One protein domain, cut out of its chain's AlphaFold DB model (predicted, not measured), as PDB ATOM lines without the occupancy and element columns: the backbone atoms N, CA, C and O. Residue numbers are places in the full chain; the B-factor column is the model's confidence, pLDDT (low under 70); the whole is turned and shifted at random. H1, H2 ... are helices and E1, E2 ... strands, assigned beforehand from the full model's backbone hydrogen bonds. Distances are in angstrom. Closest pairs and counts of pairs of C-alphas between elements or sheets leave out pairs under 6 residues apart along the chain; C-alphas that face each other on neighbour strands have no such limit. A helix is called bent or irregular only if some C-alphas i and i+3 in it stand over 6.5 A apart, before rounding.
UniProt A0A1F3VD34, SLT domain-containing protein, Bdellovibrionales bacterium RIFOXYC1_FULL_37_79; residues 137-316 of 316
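What this domain is: This is residues 137 to 316 of the 316 residues of the protein "SLT domain-containing protein" of Bdellovibrionales bacterium RIFOXYC1_FULL_37_79 (UniProt A0A1F3VD34). One long helix, H7, runs through the middle of a rounded body, with H1, H4, H6 and H8 packed on it at steep or nearly right angles. H5 packs on H4, H9 packs on H8 at the far side from H7, and a tiny sheet of E1 and E2 sits beside H6. The printed part has 180 residues, with nine named helices and two named strands in the order E1, H1 to H6, E2, H7 to H9; the sheet is parallel and the class is mostly helix. It is compact, with a radius of gyration of the C-alphas of 15.6 A and spans of 42 by 38 by 34 A.

Where its parts are: Find C-alpha 137 at (69.867, 122.842, 139.234), where strand E1, residues 137 to 139, begins. H1 follows at residues 140 to 147, H2 at 150 to 153 and H3 at 166 to 169. H4, residues 173 to 191, is 26.1 A long; it has a kink of 35 degrees near residue 180 and is irregular, with C-alphas 175 and 178 7.5 A apart. H5 is residues 199 to 210, 16.5 A long, H6 residues 236 to 243, and E2 residues 253 to 255. Look for C-alpha 264 at (85.515, 126.307, 129.283); from there H7 runs 32.4 A to residue 286. H8 is residues 292 to 299, and H9, residues 308 to 314, ends at C-alpha 314 (98.258, 110.074, 153.057).

How they stand to each other: Start at H7, the hub, which touches four helices. It touches H4 at a steep tilt of 48 degrees, the same way, with the C-alphas of Trp 183 and Cys 269 closest at 5.7 A. With residues 265 to 269 alone it touches H1, about perpendicular at 90 degrees, closest at Gly 140 and Lys 266, C-alphas 6.4 A apart. With residues 270 to 274 alone it touches H6, at Leu 242 and Trp 274, C-alphas 7.4 A apart. With residues 275 to 282 alone it touches H8, at Arg 279 and Val 295, C-alphas 5.5 A apart. H9 touches H8 at a steep tilt of 59 degrees, opposite ways, with the C-alphas of Glu 294 and Val 313 closest at 6.9 A. H5 touches H4, closest at Asn 181 and Pro 199, C-alphas 5.7 A apart, and H2 touches H4, at Phe 152 and Gly 182, C-alphas 4.3 A apart. H3 is close to H5 but not clearly touching, the C-alphas of Phe 166 and Ala 207 being 7.1 A apart. E1 and E2 are parallel neighbours with N 138 and O 253 2.8 A apart, within hydrogen-bond range; with H1 to H6 between them they form a strand-helix-strand unit, two parallel neighbour strands joined through helices. Every O i to N i+4 pair is within hydrogen-bond range in H1, H5, H6, H7, H8 and H9, and 12 of 15 are in H4; H2 and H3 are too short for such a pair.

The domain as a whole: The C-alphas farthest apart, those of Asp 150 and Lys 306, are 44.6 A apart. The printed part has no cut and ends at the chain's last residue, 316. The long links are H2 to H3 and H5 to H6. The pLDDT is under 70 at residues 167 to 170, 303 to 311 and 314 to 316.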
ATOM      1  N   GLN A 137      69.359 123.271 140.540       92.56
ATOM      2  CA  GLN A 137      69.867 122.842 139.234       92.56
ATOM      3  C   GLN A 137      70.518 124.018 138.512       92.56
ATOM      4  O   GLN A 137      69.869 125.046 138.331       92.56
ATOM      5  N   LEU A 138      71.758 123.842 138.062       94.25
ATOM      6  CA  LEU A 138      72.446 124.744 137.146       94.25
ATOM      7  C   LEU A 138      72.426 124.157 135.735       94.25
ATOM      8  O   LEU A 138      72.869 123.028 135.526       94.25
ATOM      9  N   LYS A 139      71.918 124.937 134.780       95.31
ATOM     10  CA  LYS A 139      72.002 124.654 133.341       95.31
ATOM     11  C   LYS A 139      72.973 125.617 132.674       95.31
ATOM     12  O   LYS A 139      73.231 126.680 133.239       95.31
ATOM     13  N   GLY A 140      73.459 125.280 131.481       95.12
ATOM     14  CA  GLY A 140      74.450 126.088 130.770       95.12
ATOM     15  C   GLY A 140      74.095 127.571 130.646       95.12
ATOM     16  O   GLY A 140      74.932 128.405 130.985       95.12
ATOM     17  N   ASP A 141      72.850 127.909 130.294       94.81
ATOM     18  CA  ASP A 141      72.415 129.312 130.204       94.81
ATOM     19  C   ASP A 141      72.577 130.079 131.533       94.81
ATOM     20  O   ASP A 141      72.984 131.239 131.546       94.81
ATOM     21  N   GLU A 142      72.257 129.451 132.673       94.94
ATOM     22  CA  GLU A 142      72.417 130.094 133.986       94.94
ATOM     23  C   GLU A 142      73.896 130.176 134.378       94.94
ATOM     24  O   GLU A 142      74.329 131.187 134.920       94.94
ATOM     25  N   ILE A 143      74.689 129.148 134.062       97.12
ATOM     26  CA  ILE A 143      76.142 129.115 134.298       97.12
ATOM     27  C   ILE A 143      76.842 130.289 133.590       97.12
ATOM     28  O   ILE A 143      77.749 130.901 134.160       97.12
ATOM     29  N   ASP A 144      76.403 130.646 132.384       95.88
ATOM     30  CA  ASP A 144      76.941 131.792 131.644       95.88
ATOM     31  C   ASP A 144      76.517 133.138 132.244       95.88
ATOM     32  O   ASP A 144      77.297 134.088 132.258       95.88
ATOM     33  N   LEU A 145      75.310 133.246 132.798       94.44
ATOM     34  CA  LEU A 145      74.909 134.465 133.504       94.44
ATOM     35  C   LEU A 145      75.636 134.633 134.838       94.44
ATOM     36  O   LEU A 145      76.067 135.738 135.169       94.44
ATOM     37  N   ILE A 146      75.815 133.545 135.587       95.56
ATOM     38  CA  ILE A 146      76.519 133.565 136.872       95.56
ATOM     39  C   ILE A 146      77.960 134.041 136.684       95.56
ATOM     40  O   ILE A 146      78.439 134.852 137.477       95.56
ATOM     41  N   SER A 147      78.639 133.613 135.613       96.00
ATOM     42  CA  SER A 147      80.024 134.027 135.350       96.00
ATOM     43  C   SER A 147      80.174 135.530 135.067       96.00
ATOM     44  O   SER A 147      81.260 136.096 135.216       96.00
ATOM     45  N   ASN A 148      79.072 136.206 134.728       94.44
ATOM     46  CA  ASN A 148      79.029 137.645 134.512       94.44
ATOM     47  C   ASN A 148      78.759 138.464 135.785       94.44
ATOM     48  O   ASN A 148      78.947 139.683 135.750       94.44
ATOM     49  N   HIS A 149      78.372 137.822 136.891       91.75
ATOM     50  CA  HIS A 149      78.044 138.482 138.152       91.75
ATOM     51  C   HIS A 149      79.279 139.101 138.831       91.75
ATOM     52  O   HIS A 149      80.377 138.539 138.796       91.75
ATOM     53  N   ASP A 150      79.112 140.230 139.524       92.62
ATOM     54  CA  ASP A 150      80.231 140.938 140.166       92.62
ATOM     55  C   ASP A 150      80.906 140.116 141.268       92.62
ATOM     56  O   ASP A 150      82.135 140.120 141.380       92.62
ATOM     57  N   LEU A 151      80.115 139.350 142.032       92.69
ATOM     58  CA  LEU A 151      80.632 138.394 143.025       92.69
ATOM     59  C   LEU A 151      81.537 137.334 142.380       92.69
ATOM     60  O   LEU A 151      82.540 136.936 142.970       92.69
ATOM     61  N   PHE A 152      81.204 136.900 141.161       96.00
ATOM     62  CA  PHE A 152      81.966 135.891 140.425       96.00
ATOM     63  C   PHE A 152      83.281 136.450 139.894       96.00
ATOM     64  O   PHE A 152      84.304 135.769 139.924       96.00
ATOM     65  N   LYS A 153      83.272 137.709 139.451       94.81
ATOM     66  CA  LYS A 153      84.457 138.411 138.942       94.81
ATOM     67  C   LYS A 153      85.426 138.825 140.052       94.81
ATOM     68  O   LYS A 153      86.629 138.926 139.806       94.81
ATOM     69  N   ASN A 154      84.932 139.031 141.276       94.50
ATOM     70  CA  ASN A 154      85.720 139.537 142.406       94.50
ATOM     71  C   ASN A 154      85.740 138.603 143.633       94.50
ATOM     72  O   ASN A 154      85.437 139.041 144.746       94.50
ATOM     73  N   PRO A 155      86.137 137.328 143.485       95.00
ATOM     74  CA  PRO A 155      86.210 136.410 144.610       95.00
ATOM     75  C   PRO A 155      87.393 136.748 145.525       95.00
ATOM     76  O   PRO A 155      88.428 137.256 145.082       95.00
ATOM     77  N   LYS A 156      87.247 136.422 146.816       93.50
ATOM     78  CA  LYS A 156      88.275 136.671 147.842       93.50
ATOM     79  C   LYS A 156      89.549 135.858 147.599       93.50
ATOM     80  O   LYS A 156      90.648 136.393 147.700       93.50
ATOM     81  N   LEU A 157      89.400 134.567 147.297       94.44
ATOM     82  CA  LEU A 157      90.513 133.681 146.957       94.44
ATOM     83  C   LEU A 157      90.749 133.718 145.448       94.44
ATOM     84  O   LEU A 157      89.806 133.555 144.674       94.44
ATOM     85  N   LYS A 158      92.007 133.896 145.040       96.56
ATOM     86  CA  LYS A 158      92.399 133.985 143.630       96.56
ATOM     87  C   LYS A 158      93.557 133.047 143.308       96.56
ATOM     88  O   LYS A 158      94.366 132.702 144.172       96.56
ATOM     89  N   THR A 159      93.617 132.608 142.059       96.06
ATOM     90  CA  THR A 159      94.764 131.906 141.496       96.06
ATOM     91  C   THR A 159      96.003 132.796 141.508       96.06
ATOM     92  O   THR A 159      95.925 134.024 141.473       96.06
ATOM     93  N   THR A 160      97.176 132.169 141.549       93.44
ATOM     94  CA  THR A 160      98.436 132.869 141.294       93.44
ATOM     95  C   THR A 160      98.607 133.092 139.789       93.44
ATOM     96  O   THR A 160      98.178 132.248 138.995       93.44
ATOM     97  N   PRO A 161      99.307 134.162 139.369       90.38
ATOM     98  CA  PRO A 161      99.553 134.459 137.953       90.38
ATOM     99  C   PRO A 161     100.567 133.504 137.289       90.38
ATOM    100  O   PRO A 161     101.066 133.777 136.201       90.38
ATOM    101  N   ASN A 162     100.916 132.390 137.940       88.81
ATOM    102  CA  ASN A 162     101.882 131.427 137.429       88.81
ATOM    103  C   ASN A 162     101.250 130.558 136.324       88.81
ATOM    104  O   ASN A 162     100.257 129.870 136.568       88.81
ATOM    105  N   ASN A 163     101.879 130.535 135.144       83.12
ATOM    106  CA  ASN A 163     101.451 129.762 133.970       83.12
ATOM    107  C   ASN A 163     101.731 128.251 134.075       83.12
ATOM    108  O   ASN A 163     101.352 127.485 133.189       83.12
ATOM    109  N   LEU A 164     102.424 127.810 135.132       86.12
ATOM    110  CA  LEU A 164     102.790 126.414 135.403       86.12
ATOM    111  C   LEU A 164     103.651 125.742 134.311       86.12
ATOM    112  O   LEU A 164     103.840 124.531 134.351       86.12
ATOM    113  N   GLY A 165     104.195 126.502 133.352       80.81
ATOM    114  CA  GLY A 165     105.122 125.999 132.331       80.81
ATOM    115  C   GLY A 165     104.487 125.176 131.201       80.81
ATOM    116  O   GLY A 165     105.208 124.512 130.460       80.81
ATOM    117  N   PHE A 166     103.160 125.226 131.027       75.44
ATOM    118  CA  PHE A 166     102.440 124.513 129.951       75.44
ATOM    119  C   PHE A 166     102.404 125.281 128.612       75.44
ATOM    120  O   PHE A 166     101.745 124.868 127.658       75.44
ATOM    121  N   GLU A 167     103.178 126.365 128.502       63.47
ATOM    122  CA  GLU A 167     103.254 127.257 127.333       63.47
ATOM    123  C   GLU A 167     103.691 126.549 126.041       63.47
ATOM    124  O   GLU A 167     103.349 127.000 124.951       63.47
ATOM    125  N   LYS A 168     104.369 125.393 126.140       54.44
ATOM    126  CA  LYS A 168     104.788 124.580 124.982       54.44
ATOM    127  C   LYS A 168     103.622 124.075 124.118       54.44
ATOM    128  O   LYS A 168     103.853 123.660 122.989       54.44
ATOM    129  N   VAL A 169     102.386 124.123 124.622       59.03
ATOM    130  CA  VAL A 169     101.157 123.768 123.883       59.03
ATOM    131  C   VAL A 169     100.469 125.017 123.294       59.03
ATOM    132  O   VAL A 169      99.363 124.940 122.767       59.03
ATOM    133  N   GLY A 170     101.095 126.197 123.392       58.94
ATOM    134  CA  GLY A 170     100.541 127.470 122.917       58.94
ATOM    135  C   GLY A 170      99.341 127.968 123.730       58.94
ATOM    136  O   GLY A 170      98.618 128.854 123.280       58.94
ATOM    137  N   LYS A 171      99.094 127.394 124.916       71.69
ATOM    138  CA  LYS A 171      97.919 127.686 125.747       71.69
ATOM    139  C   LYS A 171      98.344 128.264 127.089       71.69
ATOM    140  O   LYS A 171      99.034 127.621 127.874       71.69
ATOM    141  N   ASN A 172      97.915 129.497 127.346       83.81
ATOM    142  CA  ASN A 172      98.148 130.181 128.610       83.81
ATOM    143  C   ASN A 172      97.076 129.763 129.628       83.81
ATOM    144  O   ASN A 172      95.896 130.044 129.424       83.81
ATOM    145  N   GLY A 173      97.465 129.113 130.726       86.81
ATOM    146  CA  GLY A 173      96.532 128.702 131.780       86.81
ATOM    147  C   GLY A 173      95.835 129.872 132.484       86.81
ATOM    148  O   GLY A 173      94.704 129.716 132.942       86.81
ATOM    149  N   ASN A 174      96.458 131.057 132.514       93.56
ATOM    150  CA  ASN A 174      95.896 132.242 133.166       93.56
ATOM    151  C   ASN A 174      94.610 132.742 132.497       93.56
ATOM    152  O   ASN A 174      93.801 133.398 133.146       93.56
ATOM    153  N   GLN A 175      94.366 132.403 131.225       94.00
ATOM    154  CA  GLN A 175      93.136 132.811 130.533       94.00
ATOM    155  C   GLN A 175      91.867 132.241 131.193       94.00
ATOM    156  O   GLN A 175      90.779 132.784 131.027       94.00
ATOM    157  N   PHE A 176      92.005 131.158 131.965       95.81
ATOM    158  CA  PHE A 176      90.903 130.512 132.673       95.81
ATOM    159  C   PHE A 176      90.792 130.947 134.139       95.81
ATOM    160  O   PHE A 176      89.881 130.497 134.832       95.81
ATOM    161  N   ASP A 177      91.679 131.826 134.624       96.88
ATOM    162  CA  ASP A 177      91.749 132.211 136.037       96.88
ATOM    163  C   ASP A 177      90.426 132.788 136.546       96.88
ATOM    164  O   ASP A 177      89.985 132.424 137.632       96.88
ATOM    165  N   ASN A 178      89.738 133.618 135.757       97.00
ATOM    166  CA  ASN A 178      88.450 134.193 136.160       97.00
ATOM    167  C   ASN A 178      87.379 133.117 136.389       97.00
ATOM    168  O   ASN A 178      86.691 133.149 137.408       97.00
ATOM    169  N   PHE A 179      87.277 132.127 135.495       98.25
ATOM    170  CA  PHE A 179      86.335 131.016 135.662       98.25
ATOM    171  C   PHE A 179      86.716 130.119 136.837       98.25
ATOM    172  O   PHE A 179      85.848 129.732 137.616       98.25
ATOM    173  N   ILE A 180      88.008 129.822 137.007       98.44
ATOM    174  CA  ILE A 180      88.499 129.035 138.144       98.44
ATOM    175  C   ILE A 180      88.151 129.739 139.459       98.44
ATOM    176  O   ILE A 180      87.578 129.126 140.358       98.44
ATOM    177  N   ASN A 181      88.478 131.025 139.565       98.19
ATOM    178  CA  ASN A 181      88.289 131.810 140.777       98.19
ATOM    179  C   ASN A 181      86.805 131.923 141.142       98.19
ATOM    180  O   ASN A 181      86.436 131.653 142.287       98.19
ATOM    181  N   GLY A 182      85.955 132.261 140.170       98.06
ATOM    182  CA  GLY A 182      84.521 132.409 140.396       98.06
ATOM    183  C   GLY A 182      83.833 131.094 140.766       98.06
ATOM    184  O   GLY A 182      83.116 131.051 141.764       98.06
ATOM    185  N   TRP A 183      84.098 129.990 140.054       98.50
ATOM    186  CA  TRP A 183      83.464 128.701 140.373       98.50
ATOM    187  C   TRP A 183      83.945 128.105 141.690       98.50
ATOM    188  O   TRP A 183      83.164 127.484 142.410       98.50
ATOM    189  N   VAL A 184      85.216 128.301 142.038       98.38
ATOM    190  CA  VAL A 184      85.733 127.873 143.340       98.38
ATOM    191  C   VAL A 184      85.084 128.669 144.466       98.38
ATOM    192  O   VAL A 184      84.679 128.071 145.459       98.38
ATOM    193  N   ALA A 185      84.926 129.986 144.312       97.75
ATOM    194  CA  ALA A 185      84.210 130.806 145.287       97.75
ATOM    195  C   ALA A 185      82.738 130.393 145.414       97.75
ATOM    196  O   ALA A 185      82.289 130.116 146.524       97.75
ATOM    197  N   TYR A 186      82.036 130.244 144.285       97.12
ATOM    198  CA  TYR A 186      80.648 129.785 144.231       97.12
ATOM    199  C   TYR A 186      80.450 128.494 145.037       97.12
ATOM    200  O   TYR A 186      79.620 128.431 145.943       97.12
ATOM    201  N   TRP A 187      81.233 127.451 144.743       97.38
ATOM    202  CA  TRP A 187      81.033 126.149 145.383       97.38
ATOM    203  C   TRP A 187      81.527 126.112 146.832       97.38
ATOM    204  O   TRP A 187      80.931 125.408 147.649       97.38
ATOM    205  N   ASN A 188      82.556 126.891 147.182       97.12
ATOM    206  CA  ASN A 188      82.953 127.073 148.579       97.12
ATOM    207  C   ASN A 188      81.827 127.699 149.407       97.12
ATOM    208  O   ASN A 188      81.571 127.225 150.510       97.12
ATOM    209  N   ASP A 189      81.133 128.706 148.880       94.25
ATOM    210  CA  ASP A 189      80.026 129.363 149.583       94.25
ATOM    211  C   ASP A 189      78.796 128.457 149.707       94.25
ATOM    212  O   ASP A 189      78.136 128.450 150.749       94.25
ATOM    213  N   VAL A 190      78.509 127.660 148.672       93.00
ATOM    214  CA  VAL A 190      77.408 126.684 148.688       93.00
ATOM    215  C   VAL A 190      77.653 125.588 149.726       93.00
ATOM    216  O   VAL A 190      76.773 125.307 150.537       93.00
ATOM    217  N   PHE A 191      78.841 124.974 149.730       93.88
ATOM    218  CA  PHE A 191      79.130 123.818 150.588       93.88
ATOM    219  C   PHE A 191      79.775 124.167 151.932       93.88
ATOM    220  O   PHE A 191      79.858 123.300 152.800       93.88
ATOM    221  N   LYS A 192      80.241 125.409 152.114       93.25
ATOM    222  CA  LYS A 192      80.846 125.939 153.349       93.25
ATOM    223  C   LYS A 192      81.913 125.017 153.950       93.25
ATOM    224  O   LYS A 192      81.938 124.769 155.152       93.25
ATOM    225  N   THR A 193      82.777 124.458 153.102       89.88
ATOM    226  CA  THR A 193      83.775 123.475 153.539       89.88
ATOM    227  C   THR A 193      84.971 124.123 154.228       89.88
ATOM    228  O   THR A 193      85.469 125.135 153.740       89.88
ATOM    229  N   ASP A 194      85.510 123.464 155.255       91.56
ATOM    230  CA  ASP A 194      86.718 123.888 155.972       91.56
ATOM    231  C   ASP A 194      87.826 122.809 155.877       91.56
ATOM    232  O   ASP A 194      87.546 121.634 156.139       91.56
ATOM    233  N   PRO A 195      89.049 123.122 155.403       94.69
ATOM    234  CA  PRO A 195      89.407 124.364 154.719       94.69
ATOM    235  C   PRO A 195      88.682 124.494 153.364       94.69
ATOM    236  O   PRO A 195      88.338 123.468 152.749       94.69
ATOM    237  N   PRO A 196      88.476 125.726 152.857       97.12
ATOM    238  CA  PRO A 196      87.899 125.954 151.535       97.12
ATOM    239  C   PRO A 196      88.833 125.455 150.425       97.12
ATOM    240  O   PRO A 196      90.056 125.397 150.588       97.12
ATOM    241  N   LEU A 197      88.266 125.078 149.278       98.25
ATOM    242  CA  LEU A 197      89.041 124.734 148.088       98.25
ATOM    243  C   LEU A 197      89.807 125.971 147.622       98.25
ATOM    244  O   LEU A 197      89.207 127.000 147.325       98.25
ATOM    245  N   HIS A 198      91.129 125.867 147.526       98.06
ATOM    246  CA  HIS A 198      91.947 126.936 146.964       98.06
ATOM    247  C   HIS A 198      91.958 126.852 145.425       98.06
ATOM    248  O   HIS A 198      92.222 125.772 144.888       98.06
ATOM    249  N   PRO A 199      91.771 127.957 144.681       98.12
ATOM    250  CA  PRO A 199      91.670 127.921 143.218       98.12
ATOM    251  C   PRO A 199      92.929 127.401 142.502       98.12
ATOM    252  O   PRO A 199      92.829 126.716 141.486       98.12
ATOM    253  N   ASN A 200      94.124 127.596 143.072       97.44
ATOM    254  CA  ASN A 200      95.359 126.969 142.565       97.44
ATOM    255  C   ASN A 200      95.309 125.432 142.479       97.44
ATOM    256  O   ASN A 200      95.986 124.867 141.624       97.44
ATOM    257  N   PHE A 201      94.523 124.748 143.320       97.56
ATOM    258  CA  PHE A 201      94.348 123.297 143.196       97.56
ATOM    259  C   PHE A 201      93.636 122.930 141.896       97.56
ATOM    260  O   PHE A 201      94.042 121.987 141.223       97.56
ATOM    261  N   VAL A 202      92.617 123.704 141.522       97.94
ATOM    262  CA  VAL A 202      91.875 123.521 140.271       97.94
ATOM    263  C   VAL A 202      92.762 123.864 139.076       97.94
ATOM    264  O   VAL A 202      92.851 123.069 138.147       97.94
ATOM    265  N   LYS A 203      93.507 124.976 139.136       96.88
ATOM    266  CA  LYS A 203      94.466 125.359 138.087       96.88
ATOM    267  C   LYS A 203      95.525 124.280 137.845       96.88
ATOM    268  O   LYS A 203      95.762 123.894 136.705       96.88
ATOM    269  N   ALA A 204      96.126 123.752 138.913       94.88
ATOM    270  CA  ALA A 204      97.097 122.664 138.820       94.88
ATOM    271  C   ALA A 204      96.465 121.370 138.281       94.88
ATOM    272  O   ALA A 204      97.077 120.670 137.471       94.88
ATOM    273  N   LEU A 205      95.233 121.057 138.695       95.69
ATOM    274  CA  LEU A 205      94.509 119.905 138.174       95.69
ATOM    275  C   LEU A 205      94.290 120.044 136.665       95.69
ATOM    276  O   LEU A 205      94.763 119.183 135.934       95.69
ATOM    277  N   MET A 206      93.702 121.149 136.199       95.38
ATOM    278  CA  MET A 206      93.497 121.429 134.770       95.38
ATOM    279  C   MET A 206      94.789 121.305 133.963       95.38
ATOM    280  O   MET A 206      94.804 120.656 132.919       95.38
ATOM    281  N   ALA A 207      95.890 121.863 134.474       93.81
ATOM    282  CA  ALA A 207      97.196 121.774 133.831       93.81
ATOM    283  C   ALA A 207      97.614 120.315 133.592       93.81
ATOM    284  O   ALA A 207      98.023 119.937 132.501       93.81
ATOM    285  N   THR A 208      97.446 119.462 134.604       92.56
ATOM    286  CA  THR A 208      97.832 118.044 134.522       92.56
ATOM    287  C   THR A 208      96.795 117.122 133.875       92.56
ATOM    288  O   THR A 208      97.136 115.981 133.578       92.56
ATOM    289  N   GLU A 209      95.543 117.554 133.724       92.94
ATOM    290  CA  GLU A 209      94.477 116.783 133.069       92.94
ATOM    291  C   GLU A 209      94.426 117.052 131.564       92.94
ATOM    292  O   GLU A 209      94.311 116.123 130.770       92.94
ATOM    293  N   SER A 210      94.533 118.318 131.156       93.62
ATOM    294  CA  SER A 210      94.328 118.728 129.762       93.62
ATOM    295  C   SER A 210      95.460 119.567 129.182       93.62
ATOM    296  O   SER A 210      95.411 119.895 128.000       93.62
ATOM    297  N   GLY A 211      96.451 119.979 129.981       93.06
ATOM    298  CA  GLY A 211      97.437 120.968 129.534       93.06
ATOM    299  C   GLY A 211      96.798 122.310 129.174       93.06
ATOM    300  O   GLY A 211      97.310 123.015 128.309       93.06
ATOM    301  N   PHE A 212      95.660 122.637 129.801       94.31
ATOM    302  CA  PHE A 212      94.819 123.792 129.469       94.31
ATOM    303  C   PHE A 212      94.199 123.750 128.062       94.31
ATOM    304  O   PHE A 212      93.842 124.792 127.511       94.31
ATOM    305  N   ASP A 213      94.040 122.560 127.473       92.88
ATOM    306  CA  ASP A 213      93.344 122.382 126.203       92.88
ATOM    307  C   ASP A 213      91.831 122.148 126.396       92.88
ATOM    308  O   ASP A 213      91.430 121.069 126.842       92.88
ATOM    309  N   PRO A 214      90.962 123.101 126.002       94.12
ATOM    310  CA  PRO A 214      89.516 122.931 126.114       94.12
ATOM    311  C   PRO A 214      88.946 121.865 125.173       94.12
ATOM    312  O   PRO A 214      87.830 121.417 125.392       94.12
ATOM    313  N   LYS A 215      89.700 121.423 124.160       94.38
ATOM    314  CA  LYS A 215      89.319 120.340 123.244       94.38
ATOM    315  C   LYS A 215      89.960 119.000 123.613       94.38
ATOM    316  O   LYS A 215      89.841 118.040 122.858       94.38
ATOM    317  N   SER A 216      90.639 118.922 124.761       93.50
ATOM    318  CA  SER A 216      91.291 117.688 125.196       93.50
ATOM    319  C   SER A 216      90.279 116.567 125.399       93.50
ATOM    320  O   SER A 216      89.240 116.756 126.042       93.50
ATOM    321  N   ILE A 217      90.609 115.385 124.883       94.69
ATOM    322  CA  ILE A 217      89.807 114.177 125.020       94.69
ATOM    323  C   ILE A 217      90.688 113.001 125.424       94.69
ATOM    324  O   ILE A 217      91.732 112.758 124.818       94.69
ATOM    325  N   ALA A 218      90.244 112.235 126.415       91.19
ATOM    326  CA  ALA A 218      90.880 110.981 126.785       91.19
ATOM    327  C   ALA A 218      89.876 109.827 126.732       91.19
ATOM    328  O   ALA A 218      88.781 109.882 127.300       91.19
ATOM    329  N   ALA A 219      90.265 108.751 126.051       86.00
ATOM    330  CA  ALA A 219      89.500 107.513 126.035       86.00
ATOM    331  C   ALA A 219      89.663 106.772 127.366       86.00
ATOM    332  O   ALA A 219      90.780 106.483 127.802       86.00
ATOM    333  N   ASN A 220      88.547 106.398 127.992       81.31
ATOM    334  CA  ASN A 220      88.579 105.477 129.121       81.31
ATOM    335  C   ASN A 220      88.584 104.030 128.629       81.31
ATOM    336  O   ASN A 220      87.773 103.635 127.796       81.31
ATOM    337  N   LYS A 221      89.443 103.200 129.234       77.56
ATOM    338  CA  LYS A 221      89.467 101.747 128.978       77.56
ATOM    339  C   LYS A 221      88.116 101.086 129.278       77.56
ATOM    340  O   LYS A 221      87.748 100.097 128.653       77.56
ATOM    341  N   ASN A 222      87.373 101.630 130.241       82.75
ATOM    342  CA  ASN A 222      86.033 101.172 130.570       82.75
ATOM    343  C   ASN A 222      84.986 101.938 129.750       82.75
ATOM    344  O   ASN A 222      84.645 103.074 130.085       82.75
ATOM    345  N   LYS A 223      84.414 101.270 128.739       81.38
ATOM    346  CA  LYS A 223      83.361 101.828 127.873       81.38
ATOM    347  C   LYS A 223      82.143 102.363 128.640       81.38
ATOM    348  O   LYS A 223      81.477 103.256 128.144       81.38
ATOM    349  N   LYS A 224      81.857 101.870 129.854       85.12
ATOM    350  CA  LYS A 224      80.726 102.357 130.672       85.12
ATOM    351  C   LYS A 224      80.940 103.767 131.236       85.12
ATOM    352  O   LYS A 224      79.966 104.406 131.628       85.12
ATOM    353  N   ILE A 225      82.196 104.213 131.344       86.94
ATOM    354  CA  ILE A 225      82.553 105.545 131.858       86.94
ATOM    355  C   ILE A 225      82.438 106.607 130.756       86.94
ATOM    356  O   ILE A 225      82.059 107.737 131.057       86.94
ATOM    357  N   GLY A 226      82.729 106.230 129.507       90.12
ATOM    358  CA  GLY A 226      82.757 107.139 128.361       90.12
ATOM    359  C   GLY A 226      84.017 108.006 128.301       90.12
ATOM    360  O   GLY A 226      84.954 107.831 129.093       90.12
ATOM    361  N   PHE A 227      84.068 108.927 127.342       93.12
ATOM    362  CA  PHE A 227      85.219 109.812 127.155       93.12
ATOM    363  C   PHE A 227      85.318 110.864 128.260       93.12
ATOM    364  O   PHE A 227      84.303 111.337 128.769       93.12
ATOM    365  N   ALA A 228      86.547 111.236 128.621       94.56
ATOM    366  CA  ALA A 228      86.834 112.406 129.444       94.56
ATOM    367  C   ALA A 228      87.065 113.618 128.533       94.56
ATOM    368  O   ALA A 228      87.831 113.512 127.577       94.56
ATOM    369  N   ARG A 229      86.377 114.736 128.794       96.62
ATOM    370  CA  ARG A 229      86.296 115.885 127.879       96.62
ATOM    371  C   ARG A 229      86.659 117.209 128.554       96.62
ATOM    372  O   ARG A 229      86.318 117.454 129.718       96.62
ATOM    373  N   GLY A 230      87.304 118.083 127.789       96.31
ATOM    374  CA  GLY A 230      87.568 119.474 128.142       96.31
ATOM    375  C   GLY A 230      88.658 119.680 129.194       96.31
ATOM    376  O   GLY A 230      89.456 118.790 129.493       96.31
ATOM    377  N   LEU A 231      88.691 120.886 129.762       96.62
ATOM    378  CA  LEU A 231      89.782 121.358 130.622       96.62
ATOM    379  C   LEU A 231      89.985 120.515 131.886       96.62
ATOM    380  O   LEU A 231      91.120 120.261 132.294       96.62
ATOM    381  N   MET A 232      88.885 120.093 132.500       97.56
ATOM    382  CA  MET A 232      88.848 119.299 133.726       97.56
ATOM    383  C   MET A 232      88.724 117.794 133.452       97.56
ATOM    384  O   MET A 232      88.641 117.024 134.405       97.56
ATOM    385  N   GLN A 233      88.697 117.359 132.185       96.81
ATOM    386  CA  GLN A 233      88.523 115.949 131.810       96.81
ATOM    387  C   GLN A 233      87.265 115.328 132.457       96.81
ATOM    388  O   GLN A 233      87.302 114.267 133.083       96.81
ATOM    389  N   VAL A 234      86.121 116.006 132.318       96.69
ATOM    390  CA  VAL A 234      84.825 115.524 132.825       96.69
ATOM    391  C   VAL A 234      84.369 114.338 131.977       96.69
ATOM    392  O   VAL A 234      84.263 114.451 130.756       96.69
ATOM    393  N   THR A 235      84.114 113.190 132.612       95.31
ATOM    394  CA  THR A 235      83.648 111.984 131.902       95.31
ATOM    395  C   THR A 235      82.150 112.025 131.610       95.31
ATOM    396  O   THR A 235      81.403 112.636 132.373       95.31
ATOM    397  N   GLU A 236      81.682 111.319 130.575       94.25
ATOM    398  CA  GLU A 236      80.238 111.131 130.315       94.25
ATOM    399  C   GLU A 236      79.500 110.588 131.546       94.25
ATOM    400  O   GLU A 236      78.419 111.052 131.910       94.25
ATOM    401  N   ARG A 237      80.108 109.631 132.257       93.81
ATOM    402  CA  ARG A 237      79.544 109.138 133.512       93.81
ATOM    403  C   ARG A 237      79.457 110.235 134.568       93.81
ATOM    404  O   ARG A 237      78.413 110.372 135.198       93.81
ATOM    405  N   THR A 238      80.519 111.013 134.757       94.56
ATOM    406  CA  THR A 238      80.515 112.138 135.702       94.56
ATOM    407  C   THR A 238      79.431 113.152 135.351       94.56
ATOM    408  O   THR A 238      78.718 113.594 136.244       94.56
ATOM    409  N   GLN A 239      79.248 113.474 134.072       95.69
ATOM    410  CA  GLN A 239      78.178 114.358 133.611       95.69
ATOM    411  C   GLN A 239      76.791 113.817 133.984       95.69
ATOM    412  O   GLN A 239      76.012 114.541 134.599       95.69
ATOM    413  N   ARG A 240      76.502 112.532 133.729       94.44
ATOM    414  CA  ARG A 240      75.236 111.894 134.155       94.44
ATOM    415  C   ARG A 240      75.043 111.916 135.671       94.44
ATOM    416  O   ARG A 240      73.943 112.143 136.171       94.44
ATOM    417  N   GLN A 241      76.115 111.692 136.429       94.94
ATOM    418  CA  GLN A 241      76.083 111.754 137.893       94.94
ATOM    419  C   GLN A 241      75.777 113.170 138.392       94.94
ATOM    420  O   GLN A 241      74.938 113.330 139.279       94.94
ATOM    421  N   LEU A 242      76.403 114.186 137.790       95.75
ATOM    422  CA  LEU A 242      76.160 115.603 138.069       95.75
ATOM    423  C   LEU A 242      74.740 116.043 137.689       95.75
ATOM    424  O   LEU A 242      74.138 116.825 138.425       95.75
ATOM    425  N   ALA A 243      74.187 115.500 136.603       93.94
ATOM    426  CA  ALA A 243      72.814 115.752 136.168       93.94
ATOM    427  C   ALA A 243      71.760 115.075 137.068       93.94
ATOM    428  O   ALA A 243      70.590 115.466 137.069       93.94
ATOM    429  N   GLY A 244      72.176 114.102 137.887       90.25
ATOM    430  CA  GLY A 244      71.314 113.364 138.810       90.25
ATOM    431  C   GLY A 244      70.720 112.074 138.235       90.25
ATOM    432  O   GLY A 244      69.894 111.449 138.905       90.25
ATOM    433  N   ASP A 245      71.160 111.637 137.054       87.06
ATOM    434  CA  ASP A 245      70.619 110.461 136.357       87.06
ATOM    435  C   ASP A 245      70.943 109.152 137.092       87.06
ATOM    436  O   ASP A 245      70.126 108.233 137.144       87.06
ATOM    437  N   GLU A 246      72.110 109.075 137.743       84.50
ATOM    438  CA  GLU A 246      72.522 107.904 138.537       84.50
ATOM    439  C   GLU A 246      71.994 107.935 139.988       84.50
ATOM    440  O   GLU A 246      72.389 107.105 140.803       84.50
ATOM    441  N   LYS A 247      71.119 108.894 140.343       81.69
ATOM    442  CA  LYS A 247      70.584 109.118 141.710       81.69
ATOM    443  C   LYS A 247      71.648 109.295 142.805       81.69
ATOM    444  O   LYS A 247      71.324 109.267 143.991       81.69
ATOM    445  N   GLU A 248      72.904 109.505 142.422       81.38
ATOM    446  CA  GLU A 248      74.012 109.692 143.355       81.38
ATOM    447  C   GLU A 248      73.911 111.039 144.083       81.38
ATOM    448  O   GLU A 248      74.178 111.130 145.282       81.38
ATOM    449  N   LEU A 249      73.485 112.083 143.367       88.06
ATOM    450  CA  LEU A 249      73.324 113.424 143.911       88.06
ATOM    451  C   LEU A 249      71.872 113.705 144.291       88.06
ATOM    452  O   LEU A 249      70.935 113.548 143.499       88.06
ATOM    453  N   LYS A 250      71.689 114.175 145.526       82.75
ATOM    454  CA  LYS A 250      70.381 114.615 146.018       82.75
ATOM    455  C   LYS A 250      70.059 116.039 145.580       82.75
ATOM    456  O   LYS A 250      68.902 116.266 145.239       82.75
ATOM    457  N   ASP A 251      71.057 116.920 145.528       88.19
ATOM    458  CA  ASP A 251      70.895 118.344 145.224       88.19
ATOM    459  C   ASP A 251      72.149 118.963 144.567       88.19
ATOM    460  O   ASP A 251      73.182 118.291 144.429       88.19
ATOM    461  N   HIS A 252      72.052 120.238 144.176       93.00
ATOM    462  CA  HIS A 252      73.099 121.019 143.505       93.00
ATOM    463  C   HIS A 252      73.591 120.338 142.224       93.00
ATOM    464  O   HIS A 252      74.769 119.986 142.089       93.00
ATOM    465  N   LEU A 253      72.650 120.079 141.320       95.50
ATOM    466  CA  LEU A 253      72.875 119.380 140.061       95.50
ATOM    467  C   LEU A 253      73.466 120.334 139.021       95.50
ATOM    468  O   LEU A 253      73.082 121.500 138.955       95.50
ATOM    469  N   VAL A 254      74.362 119.820 138.183       96.94
ATOM    470  CA  VAL A 254      74.914 120.537 137.026       96.94
ATOM    471  C   VAL A 254      74.523 119.750 135.785       96.94
ATOM    472  O   VAL A 254      74.954 118.612 135.611       96.94
ATOM    473  N   ILE A 255      73.654 120.338 134.968       95.94
ATOM    474  CA  ILE A 255      73.058 119.701 133.797       95.94
ATOM    475  C   ILE A 255      73.637 120.385 132.565       95.94
ATOM    476  O   ILE A 255      73.279 121.524 132.271       95.94
ATOM    477  N   LEU A 256      74.529 119.671 131.885       96.56
ATOM    478  CA  LEU A 256      75.136 120.085 130.626       96.56
ATOM    479  C   LEU A 256      74.749 119.088 129.540       96.56
ATOM    480  O   LEU A 256      74.687 117.887 129.825       96.56
ATOM    481  N   ASP A 257      74.532 119.558 128.319       94.50
ATOM    482  CA  ASP A 257      74.489 118.683 127.146       94.50
ATOM    483  C   ASP A 257      75.903 118.281 126.665       94.50
ATOM    484  O   ASP A 257      76.923 118.636 127.263       94.50
ATOM    485  N   ASP A 258      75.977 117.448 125.625       92.50
ATOM    486  CA  ASP A 258      77.242 116.911 125.115       92.50
ATOM    487  C   ASP A 258      78.162 117.954 124.465       92.50
ATOM    488  O   ASP A 258      79.379 117.742 124.420       92.50
ATOM    489  N   GLU A 259      77.600 119.059 123.977       95.44
ATOM    490  CA  GLU A 259      78.343 120.158 123.361       95.44
ATOM    491  C   GLU A 259      78.825 121.142 124.431       95.44
ATOM    492  O   GLU A 259      79.983 121.561 124.435       95.44
ATOM    493  N   GLU A 260      77.970 121.430 125.409       96.56
ATOM    494  CA  GLU A 260      78.229 122.313 126.541       96.56
ATOM    495  C   GLU A 260      79.407 121.860 127.407       96.56
ATOM    496  O   GLU A 260      80.084 122.690 128.012       96.56
ATOM    497  N   VAL A 261      79.711 120.560 127.452       96.31
ATOM    498  CA  VAL A 261      80.886 120.042 128.175       96.31
ATOM    499  C   VAL A 261      82.210 120.559 127.594       96.31
ATOM    500  O   VAL A 261      83.213 120.567 128.308       96.31
ATOM    501  N   TRP A 262      82.247 121.006 126.337       97.19
ATOM    502  CA  TRP A 262      83.452 121.572 125.716       97.19
ATOM    503  C   TRP A 262      83.650 123.059 126.006       97.19
ATOM    504  O   TRP A 262      84.750 123.580 125.811       97.19
ATOM    505  N   ASP A 263      82.613 123.744 126.484       98.06
ATOM    506  CA  ASP A 263      82.716 125.145 126.866       98.06
ATOM    507  C   ASP A 263      83.580 125.290 128.136       98.06
ATOM    508  O   ASP A 263      83.298 124.642 129.150       98.06
ATOM    509  N   PRO A 264      84.631 126.136 128.133       97.81
ATOM    510  CA  PRO A 264      85.515 126.307 129.283       97.81
ATOM    511  C   PRO A 264      84.796 126.655 130.590       97.81
ATOM    512  O   PRO A 264      85.114 126.081 131.632       97.81
ATOM    513  N   ASN A 265      83.832 127.577 130.543       98.38
ATOM    514  CA  ASN A 265      83.109 128.049 131.721       98.38
ATOM    515  C   ASN A 265      82.286 126.902 132.335       98.38
ATOM    516  O   ASN A 265      82.433 126.581 133.519       98.38
ATOM    517  N   LYS A 266      81.487 126.222 131.506       98.50
ATOM    518  CA  LYS A 266      80.641 125.087 131.906       98.50
ATOM    519  C   LYS A 266      81.461 123.874 132.353       98.50
ATOM    520  O   LYS A 266      81.152 123.273 133.385       98.50
ATOM    521  N   ASN A 267      82.548 123.548 131.652       98.56
ATOM    522  CA  ASN A 267      83.438 122.439 132.002       98.56
ATOM    523  C   ASN A 267      84.116 122.649 133.365       98.56
ATOM    524  O   ASN A 267      84.145 121.732 134.190       98.56
ATOM    525  N   ILE A 268      84.613 123.863 133.632       98.62
ATOM    526  CA  ILE A 268      85.208 124.218 134.927       98.62
ATOM    527  C   ILE A 268      84.144 124.157 136.029       98.62
ATOM    528  O   ILE A 268      84.399 123.547 137.066       98.62
ATOM    529  N   CYS A 269      82.940 124.697 135.802       98.62
ATOM    530  CA  CYS A 269      81.828 124.605 136.755       98.62
ATOM    531  C   CYS A 269      81.546 123.152 137.174       98.62
ATOM    532  O   CYS A 269      81.557 122.827 138.368       98.62
ATOM    533  N   ALA A 270      81.359 122.266 136.189       98.38
ATOM    534  CA  ALA A 270      81.100 120.846 136.408       98.38
ATOM    535  C   ALA A 270      82.270 120.144 137.117       98.38
ATOM    536  O   ALA A 270      82.066 119.409 138.087       98.38
ATOM    537  N   GLY A 271      83.504 120.398 136.678       98.19
ATOM    538  CA  GLY A 271      84.705 119.817 137.269       98.19
ATOM    539  C   GLY A 271      84.915 120.231 138.730       98.19
ATOM    540  O   GLY A 271      85.208 119.383 139.577       98.19
ATOM    541  N   VAL A 272      84.709 121.510 139.061       98.56
ATOM    542  CA  VAL A 272      84.802 121.998 140.447       98.56
ATOM    543  C   VAL A 272      83.698 121.384 141.304       98.56
ATOM    544  O   VAL A 272      83.997 120.840 142.366       98.56
ATOM    545  N   ARG A 273      82.444 121.356 140.833       97.81
ATOM    546  CA  ARG A 273      81.344 120.673 141.537       97.81
ATOM    547  C   ARG A 273      81.670 119.208 141.835       97.81
ATOM    548  O   ARG A 273      81.346 118.701 142.918       97.81
ATOM    549  N   TRP A 274      82.312 118.531 140.885       97.25
ATOM    550  CA  TRP A 274      82.718 117.140 141.034       97.25
ATOM    551  C   TRP A 274      83.801 116.948 142.100       97.25
ATOM    552  O   TRP A 274      83.749 115.961 142.834       97.25
ATOM    553  N   LEU A 275      84.724 117.901 142.279       97.81
ATOM    554  CA  LEU A 275      85.701 117.862 143.376       97.81
ATOM    555  C   LEU A 275      85.026 117.860 144.753       97.81
ATOM    556  O   LEU A 275      85.404 117.062 145.611       97.81
ATOM    557  N   PHE A 276      83.991 118.680 144.960       97.12
ATOM    558  CA  PHE A 276      83.223 118.665 146.212       97.12
ATOM    559  C   PHE A 276      82.540 117.315 146.436       97.12
ATOM    560  O   PHE A 276      82.608 116.758 147.531       97.12
ATOM    561  N   ARG A 277      81.976 116.715 145.380       95.25
ATOM    562  CA  ARG A 277      81.405 115.368 145.484       95.25
ATOM    563  C   ARG A 277      82.469 114.318 145.820       95.25
ATOM    564  O   ARG A 277      82.255 113.472 146.684       95.25
ATOM    565  N   LYS A 278      83.640 114.378 145.183       94.12
ATOM    566  CA  LYS A 278      84.766 113.488 145.503       94.12
ATOM    567  C   LYS A 278      85.215 113.637 146.953       94.12
ATOM    568  O   LYS A 278      85.544 112.627 147.569       94.12
ATOM    569  N   ARG A 279      85.169 114.851 147.513       95.19
ATOM    570  CA  ARG A 279      85.436 115.101 148.934       95.19
ATOM    571  C   ARG A 279      84.446 114.365 149.836       95.19
ATOM    572  O   ARG A 279      84.880 113.679 150.754       95.19
ATOM    573  N   GLU A 280      83.146 114.443 149.553       93.44
ATOM    574  CA  GLU A 280      82.110 113.715 150.306       93.44
ATOM    575  C   GLU A 280      82.282 112.193 150.228       93.44
ATOM    576  O   GLU A 280      82.228 111.507 151.249       93.44
ATOM    577  N   ILE A 281      82.516 111.663 149.021       91.62
ATOM    578  CA  ILE A 281      82.755 110.230 148.812       91.62
ATOM    579  C   ILE A 281      83.967 109.795 149.630       91.62
ATOM    580  O   ILE A 281      83.885 108.826 150.379       91.62
ATOM    581  N   LEU A 282      85.075 110.528 149.525       92.06
ATOM    582  CA  LEU A 282      86.298 110.175 150.226       92.06
ATOM    583  C   LEU A 282      86.113 110.256 151.746       92.06
ATOM    584  O   LEU A 282      86.506 109.323 152.437       92.06
ATOM    585  N   LYS A 283      85.434 111.293 152.255       93.06
ATOM    586  CA  LYS A 283      85.069 111.422 153.676       93.06
ATOM    587  C   LYS A 283      84.328 110.184 154.188       93.06
ATOM    588  O   LYS A 283      84.666 109.674 155.250       93.06
ATOM    589  N   SER A 284      83.370 109.671 153.410       90.31
ATOM    590  CA  SER A 284      82.628 108.447 153.751       90.31
ATOM    591  C   SER A 284      83.480 107.173 153.728       90.31
ATOM    592  O   SER A 284      83.154 106.209 154.408       90.31
ATOM    593  N   GLN A 285      84.569 107.158 152.956       89.06
ATOM    594  CA  GLN A 285      85.462 106.003 152.842       89.06
ATOM    595  C   GLN A 285      86.508 105.970 153.958       89.06
ATOM    596  O   GLN A 285      86.836 104.896 154.451       89.06
ATOM    597  N   ILE A 286      87.050 107.133 154.338       89.94
ATOM    598  CA  ILE A 286      88.153 107.232 155.308       89.94
ATOM    599  C   ILE A 286      87.700 107.621 156.721       89.94
ATOM    600  O   ILE A 286      88.538 107.703 157.614       89.94
ATOM    601  N   ASN A 287      86.403 107.878 156.932       89.81
ATOM    602  CA  ASN A 287      85.801 108.246 158.221       89.81
ATOM    603  C   ASN A 287      86.468 109.441 158.933       89.81
ATOM    604  O   ASN A 287      86.434 109.551 160.155       89.81
ATOM    605  N   ARG A 288      87.048 110.368 158.165       91.88
ATOM    606  CA  ARG A 288      87.554 111.668 158.631       91.88
ATOM    607  C   ARG A 288      87.431 112.704 157.526       91.88
ATOM    608  O   ARG A 288      87.200 112.345 156.371       91.88
ATOM    609  N   ASP A 289      87.631 113.976 157.856       91.75
ATOM    610  CA  ASP A 289      87.696 115.021 156.837       91.75
ATOM    611  C   ASP A 289      88.946 114.848 155.951       91.75
ATOM    612  O   ASP A 289      90.074 114.831 156.459       91.75
ATOM    613  N   PRO A 290      88.774 114.672 154.628       93.69
ATOM    614  CA  PRO A 290      89.897 114.554 153.711       93.69
ATOM    615  C   PRO A 290      90.486 115.928 153.395       93.69
ATOM    616  O   PRO A 290      89.766 116.923 153.259       93.69
ATOM    617  N   THR A 291      91.798 115.965 153.187       95.31
ATOM    618  CA  THR A 291      92.469 117.161 152.674       95.31
ATOM    619  C   THR A 291      92.196 117.323 151.178       95.31
ATOM    620  O   THR A 291      91.995 116.347 150.451       95.31
ATOM    621  N   TRP A 292      92.261 118.552 150.657       96.00
ATOM    622  CA  TRP A 292      92.089 118.780 149.215       96.00
ATOM    623  C   TRP A 292      93.130 118.055 148.355       96.00
ATOM    624  O   TRP A 292      92.819 117.645 147.240       96.00
ATOM    625  N   LYS A 293      94.337 117.811 148.879       94.31
ATOM    626  CA  LYS A 293      95.353 117.004 148.187       94.31
ATOM    627  C   LYS A 293      94.887 115.557 148.009       94.31
ATOM    628  O   LYS A 293      95.046 114.999 146.926       94.31
ATOM    629  N   GLU A 294      94.263 114.967 149.028       92.50
ATOM    630  CA  GLU A 294      93.687 113.621 148.939       92.50
ATOM    631  C   GLU A 294      92.518 113.562 147.955       92.50
ATOM    632  O   GLU A 294      92.430 112.631 147.153       92.50
ATOM    633  N   VAL A 295      91.674 114.597 147.940       95.44
ATOM    634  CA  VAL A 295      90.579 114.721 146.967       95.44
ATOM    635  C   VAL A 295      91.112 114.770 145.534       95.44
ATOM    636  O   VAL A 295      90.601 114.054 144.675       95.44
ATOM    637  N   LEU A 296      92.168 115.547 145.267       94.38
ATOM    638  CA  LEU A 296      92.806 115.614 143.947       94.38
ATOM    639  C   LEU A 296      93.423 114.275 143.523       94.38
ATOM    640  O   LEU A 296      93.298 113.875 142.365       94.38
ATOM    641  N   MET A 297      94.044 113.540 144.451       89.62
ATOM    642  CA  MET A 297      94.491 112.171 144.168       89.62
ATOM    643  C   MET A 297      93.311 111.260 143.815       89.62
ATOM    644  O   MET A 297      93.426 110.425 142.918       89.62
ATOM    645  N   GLY A 298      92.174 111.429 144.494       89.00
ATOM    646  CA  GLY A 298      90.926 110.719 144.208       89.00
ATOM    647  C   GLY A 298      90.341 111.058 142.848       89.00
ATOM    648  O   GLY A 298      89.869 110.159 142.151       89.00
ATOM    649  N   TYR A 299      90.432 112.321 142.441       91.94
ATOM    650  CA  TYR A 299      90.044 112.770 141.109       91.94
ATOM    651  C   TYR A 299      90.840 112.036 140.025       91.94
ATOM    652  O   TYR A 299      90.255 111.456 139.117       91.94
ATOM    653  N   LYS A 300      92.164 111.948 140.202       87.50
ATOM    654  CA  LYS A 300      93.089 111.236 139.303       87.50
ATOM    655  C   LYS A 300      93.031 109.705 139.394       87.50
ATOM    656  O   LYS A 300      93.830 109.028 138.752       87.50
ATOM    657  N   GLY A 301      92.162 109.139 140.235       82.44
ATOM    658  CA  GLY A 301      92.075 107.689 140.442       82.44
ATOM    659  C   GLY A 301      93.284 107.067 141.158       82.44
ATOM    660  O   GLY A 301      93.503 105.864 141.056       82.44
ATOM    661  N   LYS A 302      94.081 107.858 141.893       76.06
ATOM    662  CA  LYS A 302      95.334 107.420 142.542       76.06
ATOM    663  C   LYS A 302      95.207 107.057 144.029       76.06
ATOM    664  O   LYS A 302      96.213 106.697 144.634       76.06
ATOM    665  N   VAL A 303      94.012 107.099 144.627       60.84
ATOM    666  CA  VAL A 303      93.815 106.868 146.081       60.84
ATOM    667  C   VAL A 303      94.267 105.476 146.547       60.84
ATOM    668  O   VAL A 303      94.793 105.351 147.646       60.84
ATOM    669  N   GLY A 304      94.146 104.445 145.703       58.16
ATOM    670  CA  GLY A 304      94.628 103.085 145.996       58.16
ATOM    671  C   GLY A 304      96.061 102.785 145.532       58.16
ATOM    672  O   GLY A 304      96.510 101.644 145.627       58.16
ATOM    673  N   SER A 305      96.779 103.772 144.985       60.69
ATOM    674  CA  SER A 305      98.133 103.576 144.457       60.69
ATOM    675  C   SER A 305      99.147 103.385 145.590       60.69
ATOM    676  O   SER A 305      99.206 104.182 146.521       60.69
ATOM    677  N   LYS A 306     100.000 102.357 145.493       62.62
ATOM    678  CA  LYS A 306     101.052 102.062 146.487       62.62
ATOM    679  C   LYS A 306     102.353 102.851 146.270       62.62
ATOM    680  O   LYS A 306     103.357 102.535 146.915       62.62
ATOM    681  N   THR A 307     102.368 103.846 145.381       67.88
ATOM    682  CA  THR A 307     103.571 104.645 145.106       67.88
ATOM    683  C   THR A 307     104.003 105.448 146.338       67.88
ATOM    684  O   THR A 307     103.190 105.824 147.187       67.88
ATOM    685  N   ASN A 308     105.306 105.723 146.445       66.88
ATOM    686  CA  ASN A 308     105.868 106.490 147.564       66.88
ATOM    687  C   ASN A 308     105.270 107.905 147.660       66.88
ATOM    688  O   ASN A 308     105.106 108.426 148.759       66.88
ATOM    689  N   GLU A 309     104.899 108.501 146.526       67.44
ATOM    690  CA  GLU A 309     104.207 109.793 146.448       67.44
ATOM    691  C   GLU A 309     102.827 109.747 147.113       67.44
ATOM    692  O   GLU A 309     102.540 110.568 147.981       67.44
ATOM    693  N   THR A 310     102.002 108.745 146.782       66.00
ATOM    694  CA  THR A 310     100.672 108.577 147.383       66.00
ATOM    695  C   THR A 310     100.773 108.350 148.890       66.00
ATOM    696  O   THR A 310     100.045 108.975 149.660       66.00
ATOM    697  N   LYS A 311     101.739 107.531 149.333       69.94
ATOM    698  CA  LYS A 311     101.995 107.292 150.763       69.94
ATOM    699  C   LYS A 311     102.406 108.560 151.515       69.94
ATOM    700  O   LYS A 311     102.060 108.694 152.683       69.94
ATOM    701  N   LYS A 312     103.146 109.482 150.885       72.56
ATOM    702  CA  LYS A 312     103.526 110.767 151.502       72.56
ATOM    703  C   LYS A 312     102.324 111.688 151.693       72.56
ATOM    704  O   LYS A 312     102.233 112.337 152.724       72.56
ATOM    705  N   VAL A 313     101.404 111.735 150.729       71.31
ATOM    706  CA  VAL A 313     100.202 112.580 150.841       71.31
ATOM    707  C   VAL A 313      99.219 112.033 151.881       71.31
ATOM    708  O   VAL A 313      98.574 112.825 152.545       71.31
ATOM    709  N   GLN A 314      99.135 110.711 152.058       66.12
ATOM    710  CA  GLN A 314      98.258 110.074 153.057       66.12
ATOM    711  C   GLN A 314      98.765 110.172 154.508       66.12
ATOM    712  O   GLN A 314      97.997 109.931 155.435       66.12
ATOM    713  N   LYS A 315     100.062 110.440 154.707       63.75
ATOM    714  CA  LYS A 315     100.700 110.531 156.034       63.75
ATOM    715  C   LYS A 315     100.703 111.946 156.628       63.75
ATOM    716  O   LYS A 315     101.053 112.077 157.797       63.75
ATOM    717  N   ASN A 316     100.359 112.957 155.830       52.72
ATOM    718  CA  ASN A 316     100.251 114.364 156.228       52.72
ATOM    719  C   ASN A 316      98.787 114.750 156.427       52.72
ATOM    720  O   ASN A 316      98.543 115.646 157.259       52.72
TER     721      ASN A 316